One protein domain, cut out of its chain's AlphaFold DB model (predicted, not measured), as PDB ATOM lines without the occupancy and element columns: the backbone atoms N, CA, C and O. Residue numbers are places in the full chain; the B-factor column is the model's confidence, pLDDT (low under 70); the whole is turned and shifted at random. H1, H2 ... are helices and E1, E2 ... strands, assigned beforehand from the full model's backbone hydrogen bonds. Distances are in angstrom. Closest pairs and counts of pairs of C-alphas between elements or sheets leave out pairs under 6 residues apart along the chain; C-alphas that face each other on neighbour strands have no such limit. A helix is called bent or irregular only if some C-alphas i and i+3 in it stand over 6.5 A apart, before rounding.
ATOM      1  N   ALA A  56     131.174 130.917 185.482       91.56
ATOM      2  CA  ALA A  56     131.580 132.173 186.132       91.56
ATOM      3  C   ALA A  56     132.383 131.981 187.441       91.56
ATOM      4  O   ALA A  56     133.239 132.801 187.775       91.56
ATOM      5  N   TRP A  57     132.152 130.873 188.154       91.75
ATOM      6  CA  TRP A  57     132.844 130.526 189.400       91.75
ATOM      7  C   TRP A  57     134.355 130.279 189.234       91.75
ATOM      8  O   TRP A  57     135.064 130.265 190.237       91.75
ATOM      9  N   THR A  58     134.872 130.120 188.007       93.69
ATOM     10  CA  THR A  58     136.324 130.032 187.745       93.69
ATOM     11  C   THR A  58     137.003 131.400 187.676       93.69
ATOM     12  O   THR A  58     138.228 131.477 187.663       93.69
ATOM     13  N   HIS A  59     136.231 132.485 187.587       91.56
ATOM     14  CA  HIS A  59     136.749 133.844 187.401       91.56
ATOM     15  C   HIS A  59     136.358 134.795 188.531       91.56
ATOM     16  O   HIS A  59     137.054 135.779 188.776       91.56
ATOM     17  N   ILE A  60     135.248 134.513 189.211       92.25
ATOM     18  CA  ILE A  60     134.716 135.346 190.285       92.25
ATOM     19  C   ILE A  60     134.864 134.585 191.604       92.25
ATOM     20  O   ILE A  60     134.312 133.485 191.728       92.25
ATOM     21  N   PRO A  61     135.559 135.158 192.608       93.12
ATOM     22  CA  PRO A  61     135.598 134.596 193.950       93.12
ATOM     23  C   PRO A  61     134.184 134.305 194.446       93.12
ATOM     24  O   PRO A  61     133.328 135.185 194.474       93.12
ATOM     25  N   SER A  62     133.941 133.048 194.794       94.31
ATOM     26  CA  SER A  62     132.618 132.550 195.155       94.31
ATOM     27  C   SER A  62     132.692 131.823 196.494       94.31
ATOM     28  O   SER A  62     133.658 131.105 196.755       94.31
ATOM     29  N   THR A  63     131.661 131.983 197.316       95.50
ATOM     30  CA  THR A  63     131.443 131.205 198.543       95.50
ATOM     31  C   THR A  63     130.338 130.191 198.281       95.50
ATOM     32  O   THR A  63     129.341 130.530 197.644       95.50
ATOM     33  N   TYR A  64     130.499 128.957 198.758       96.00
ATOM     34  CA  TYR A  64     129.465 127.926 198.657       96.00
ATOM     35  C   TYR A  64     128.869 127.631 200.035       96.00
ATOM     36  O   TYR A  64     129.602 127.306 200.967       96.00
ATOM     37  N   LEU A  65     127.545 127.711 200.159       96.56
ATOM     38  CA  LEU A  65     126.820 127.343 201.377       96.56
ATOM     39  C   LEU A  65     126.194 125.961 201.186       96.56
ATOM     40  O   LEU A  65     125.448 125.744 200.233       96.56
ATOM     41  N   ILE A  66     126.500 125.024 202.079       96.69
ATOM     42  CA  ILE A  66     125.922 123.680 202.078       96.69
ATOM     43  C   ILE A  66     124.827 123.628 203.139       96.69
ATOM     44  O   ILE A  66     125.119 123.694 204.331       96.69
ATOM     45  N   GLY A  67     123.577 123.466 202.703       95.12
ATOM     46  CA  GLY A  67     122.462 123.172 203.600       95.12
ATOM     47  C   GLY A  67     122.535 121.728 204.093       95.12
ATOM     48  O   GLY A  67     122.420 120.788 203.304       95.12
ATOM     49  N   MET A  68     122.705 121.533 205.398       95.62
ATOM     50  CA  MET A  68     122.874 120.197 205.984       95.62
ATOM     51  C   MET A  68     121.574 119.387 206.014       95.62
ATOM     52  O   MET A  68     121.612 118.158 206.009       95.62
ATOM     53  N   ALA A  69     120.429 120.072 205.987       94.44
ATOM     54  CA  ALA A  69     119.099 119.473 205.958       94.44
ATOM     55  C   ALA A  69     118.435 119.515 204.565       94.44
ATOM     56  O   ALA A  69     117.242 119.252 204.459       94.44
ATOM     57  N   ASP A  70     119.165 119.835 203.486       94.00
ATOM     58  CA  ASP A  70     118.584 119.901 202.137       94.00
ATOM     59  C   ASP A  70     118.025 118.525 201.705       94.00
ATOM     60  O   ASP A  70     118.756 117.536 201.587       94.00
ATOM     61  N   ARG A  71     116.704 118.465 201.480       94.44
ATOM     62  CA  ARG A  71     115.967 117.257 201.060       94.44
ATOM     63  C   ARG A  71     115.767 117.158 199.547       94.44
ATOM     64  O   ARG A  71     115.078 116.254 199.068       94.44
ATOM     65  N   THR A  72     116.328 118.086 198.780       93.94
ATOM     66  CA  THR A  72     116.358 118.014 197.321       93.94
ATOM     67  C   THR A  72     117.412 117.003 196.853       93.94
ATOM     68  O   THR A  72     117.965 116.215 197.621       93.94
ATOM     69  N   ARG A  73     117.709 116.989 195.548       92.06
ATOM     70  CA  ARG A  73     118.785 116.149 195.002       92.06
ATOM     71  C   ARG A  73     120.184 116.699 195.320       92.06
ATOM     72  O   ARG A  73     121.156 115.980 195.107       92.06
ATOM     73  N   PHE A  74     120.282 117.922 195.840       93.50
ATOM     74  CA  PHE A  74     121.523 118.583 196.244       93.50
ATOM     75  C   PHE A  74     121.812 118.388 197.737       93.50
ATOM     76  O   PHE A  74     122.124 119.330 198.459       93.50
ATOM     77  N   THR A  75     121.717 117.140 198.203       94.75
ATOM     78  CA  THR A  75     122.069 116.787 199.585       94.75
ATOM     79  C   THR A  75     123.503 117.214 199.906       94.75
ATOM     80  O   THR A  75     124.330 117.345 199.000       94.75
ATOM     81  N   ALA A  76     123.840 117.359 201.191       95.75
ATOM     82  CA  ALA A  76     125.185 117.757 201.613       95.75
ATOM     83  C   ALA A  76     126.298 116.927 200.940       95.75
ATOM     84  O   ALA A  76     127.252 117.488 200.410       95.75
ATOM     85  N   ALA A  77     126.123 115.603 200.854       96.31
ATOM     86  CA  ALA A  77     127.080 114.714 200.194       96.31
ATOM     87  C   ALA A  77     127.216 114.980 198.683       96.31
ATOM     88  O   ALA A  77     128.321 114.954 198.140       96.31
ATOM     89  N   VAL A  78     126.106 115.252 197.988       97.38
ATOM     90  CA  VAL A  78     126.135 115.599 196.558       97.38
ATOM     91  C   VAL A  78     126.801 116.958 196.356       97.38
ATOM     92  O   VAL A  78     127.621 117.107 195.453       97.38
ATOM     93  N   SER A  79     126.504 117.930 197.212       97.19
ATOM     94  CA  SER A  79     127.121 119.257 197.181       97.19
ATOM     95  C   SER A  79     128.629 119.195 197.420       97.19
ATOM     96  O   SER A  79     129.392 119.796 196.666       97.19
ATOM     97  N   GLU A  80     129.090 118.385 198.375       97.12
ATOM     98  CA  GLU A  80     130.521 118.136 198.582       97.12
ATOM     99  C   GLU A  80     131.182 117.505 197.352       97.12
ATOM    100  O   GLU A  80     132.252 117.956 196.935       97.12
ATOM    101  N   LEU A  81     130.533 116.519 196.723       97.75
ATOM    102  CA  LEU A  81     131.029 115.909 195.490       97.75
ATOM    103  C   LEU A  81     131.142 116.935 194.349       97.75
ATOM    104  O   LEU A  81     132.143 116.950 193.633       97.75
ATOM    105  N   MET A  82     130.154 117.821 194.191       96.81
ATOM    106  CA  MET A  82     130.196 118.887 193.182       96.81
ATOM    107  C   MET A  82     131.344 119.871 193.437       96.81
ATOM    108  O   MET A  82     132.055 120.235 192.500       96.81
ATOM    109  N   ILE A  83     131.567 120.269 194.693       96.44
ATOM    110  CA  ILE A  83     132.672 121.161 195.078       96.44
ATOM    111  C   ILE A  83     134.023 120.493 194.812       96.44
ATOM    112  O   ILE A  83     134.931 121.128 194.277       96.44
ATOM    113  N   GLN A  84     134.170 119.210 195.152       96.81
ATOM    114  CA  GLN A  84     135.383 118.446 194.855       96.81
ATOM    115  C   GLN A  84     135.632 118.356 193.347       96.81
ATOM    116  O   GLN A  84     136.757 118.580 192.902       96.81
ATOM    117  N   GLY A  85     134.586 118.101 192.557       96.19
ATOM    118  CA  GLY A  85     134.661 118.111 191.097       96.19
ATOM    119  C   GLY A  85     135.116 119.464 190.550       96.19
ATOM    120  O   GLY A  85     136.044 119.519 189.744       96.19
ATOM    121  N   ALA A  86     134.535 120.561 191.042       95.75
ATOM    122  CA  ALA A  86     134.931 121.916 190.664       95.75
ATOM    123  C   ALA A  86     136.401 122.204 191.009       95.75
ATOM    124  O   ALA A  86     137.134 122.729 190.174       95.75
ATOM    125  N   ARG A  87     136.864 121.773 192.189       95.69
ATOM    126  CA  ARG A  87     138.268 121.896 192.621       95.69
ATOM    127  C   ARG A  87     139.241 121.024 191.830       95.69
ATOM    128  O   ARG A  87     140.428 121.339 191.767       95.69
ATOM    129  N   GLY A  88     138.750 119.952 191.212       95.19
ATOM    130  CA  GLY A  88     139.505 119.168 190.236       95.19
ATOM    131  C   GLY A  88     139.782 119.931 188.935       95.19
ATOM    132  O   GLY A  88     140.779 119.649 188.277       95.19
ATOM    133  N   VAL A  89     138.932 120.905 188.588       93.62
ATOM    134  CA  VAL A  89     139.085 121.764 187.402       93.62
ATOM    135  C   VAL A  89     139.842 123.049 187.744       93.62
ATOM    136  O   VAL A  89     140.814 123.377 187.071       93.62
ATOM    137  N   GLU A  90     139.433 123.753 188.800       94.31
ATOM    138  CA  GLU A  90     140.069 124.979 189.292       94.31
ATOM    139  C   GLU A  90     140.301 124.859 190.800       94.31
ATOM    140  O   GLU A  90     139.362 124.867 191.592       94.31
ATOM    141  N   LYS A  91     141.565 124.749 191.222       92.56
ATOM    142  CA  LYS A  91     141.921 124.426 192.618       92.56
ATOM    143  C   LYS A  91     141.402 125.452 193.627       92.56
ATOM    144  O   LYS A  91     141.145 125.084 194.772       92.56
ATOM    145  N   SER A  92     141.265 126.712 193.214       91.31
ATOM    146  CA  SER A  92     140.755 127.800 194.055       91.31
ATOM    147  C   SER A  92     139.224 127.883 194.114       91.31
ATOM    148  O   SER A  92     138.687 128.746 194.810       91.31
ATOM    149  N   ALA A  93     138.508 126.983 193.429       93.62
ATOM    150  CA  ALA A  93     137.053 126.977 193.392       93.62
ATOM    151  C   ALA A  93     136.444 126.914 194.796       93.62
ATOM    152  O   ALA A  93     136.759 126.028 195.605       93.62
ATOM    153  N   PHE A  94     135.528 127.851 195.044       94.06
ATOM    154  CA  PHE A  94     134.844 128.039 196.321       94.06
ATOM    155  C   PHE A  94     135.838 128.180 197.480       94.06
ATOM    156  O   PHE A  94     135.998 127.269 198.299       94.06
ATOM    157  N   GLY A  95     136.544 129.316 197.519       89.12
ATOM    158  CA  GLY A  95     137.575 129.597 198.526       89.12
ATOM    159  C   GLY A  95     137.049 129.523 199.962       89.12
ATOM    160  O   GLY A  95     137.792 129.167 200.872       89.12
ATOM    161  N   VAL A  96     135.750 129.772 200.142       94.69
ATOM    162  CA  VAL A  96     135.024 129.553 201.394       94.69
ATOM    163  C   VAL A  96     133.879 128.572 201.139       94.69
ATOM    164  O   VAL A  96     133.117 128.723 200.181       94.69
ATOM    165  N   VAL A  97     133.773 127.557 201.999       96.19
ATOM    166  CA  VAL A  97     132.651 126.610 202.023       96.19
ATOM    167  C   VAL A  97     132.127 126.536 203.447       96.19
ATOM    168  O   VAL A  97     132.842 126.078 204.340       96.19
ATOM    169  N   GLU A  98     130.889 126.969 203.649       96.69
ATOM    170  CA  GLU A  98     130.234 126.970 204.958       96.69
ATOM    171  C   GLU A  98     129.136 125.914 204.999       96.69
ATOM    172  O   GLU A  98     128.432 125.682 204.015       96.69
ATOM    173  N   ARG A  99     128.999 125.257 206.149       96.00
ATOM    174  CA  ARG A  99     127.910 124.318 206.419       96.00
ATOM    175  C   ARG A  99     126.878 125.035 207.264       96.00
ATOM    176  O   ARG A  99     127.232 125.634 208.275       96.00
ATOM    177  N   VAL A 100     125.634 124.979 206.819       93.56
ATOM    178  CA  VAL A 100     124.516 125.675 207.441       93.56
ATOM    179  C   VAL A 100     123.491 124.633 207.849       93.56
ATOM    180  O   VAL A 100     122.960 123.903 207.007       93.56
ATOM    181  N   ASP A 101     123.240 124.546 209.148       87.94
ATOM    182  CA  ASP A 101     122.188 123.695 209.681       87.94
ATOM    183  C   ASP A 101     120.808 124.292 209.376       87.94
ATOM    184  O   ASP A 101     120.639 125.509 209.269       87.94
ATOM    185  N   GLY A 102     119.813 123.418 209.203       70.25
ATOM    186  CA  GLY A 102     118.415 123.849 209.152       70.25
ATOM    187  C   GLY A 102     117.983 124.423 210.501       70.25
ATOM    188  O   GLY A 102     118.681 124.271 211.506       70.25
ATOM    189  N   ARG A 103     116.813 125.064 210.557       65.81
ATOM    190  CA  ARG A 103     116.309 125.612 211.824       65.81
ATOM    191  C   ARG A 103     116.127 124.483 212.848       65.81
ATOM    192  O   ARG A 103     115.207 123.675 212.734       65.81
TER     193      ARG A 103
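This is residues 56 to 103 of the 120 residues of an uncharacterized protein of Pseudogymnoascus destructans (UniProt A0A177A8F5). Two short parallel strands, E1 and E2, lie side by side as a narrow ribbon, and one longer helix, H1, runs back over one face of it, mostly over E1; no named element covers the other face. The helix and the strands run roughly along the long axis of the model, and residues 101 to 103 trail on past the end of E2. The printed part has 48 residues, with one named helix and two named strands in the order E1, H1, E2; the sheet order is E1, E2, parallel, and the class is mixed, helices and strands. The whole is only just compact, close to loose, with a radius of gyration of the C-alphas of 11.1 A, and it is elongated, spanning 32 by 17 by 14 A.

E1, residues 63 to 67, and E2, residues 96 to 100, are parallel neighbours, with 20 degrees between their directions. Of the C-alphas that face each other, those of Thr 63 and Val 96 are 4.9 A apart and those of Gly 67 and Val 100 are 5.0 A apart. Across this pair, N 64 and O 96 are within hydrogen-bond range at 3.0 A, and N 100 and O 66 at 2.8 A. H1, residues 76 to 89, comes between the two strands along the chain. E1, H1 and E2 form a strand-helix-strand unit, two parallel neighbour strands joined through a helix, and its crossover is right-handed. The closest C-alphas of E1 and H1 are those of Ile 66 and Ala 76, 6.0 A apart, and the two centres are 11.3 A apart. Residues 76 to 83 of H1 make 12 pairs of C-alphas within 10 A with E1 and 4 with E2. In H1 every O i to N i+4 pair is within hydrogen-bond range.

The printed part begins at Ala 56, with its C-alpha at (131.580, 132.173, 186.132). E1 runs from C-alpha 63 at (131.443, 131.205, 198.543) to C-alpha 67, a length of 13.1 A. H1 has 14 residues, is 20.3 A long and is not bent; it begins with C-alpha 76 at (125.185, 117.757, 201.613). E2 is 12.7 A long and ends with C-alpha 100 at (124.516, 125.675, 207.441).

The two C-alphas farthest apart are those of Val 89 and Arg 103, at 33.6 A. The printed part has no cut. The links from E1 to H1, 8 residues, and from H1 to E2, 6 residues, are short. The mean pLDDT of the printed part is 93.4, and residue 103 is the one printed residue under 70.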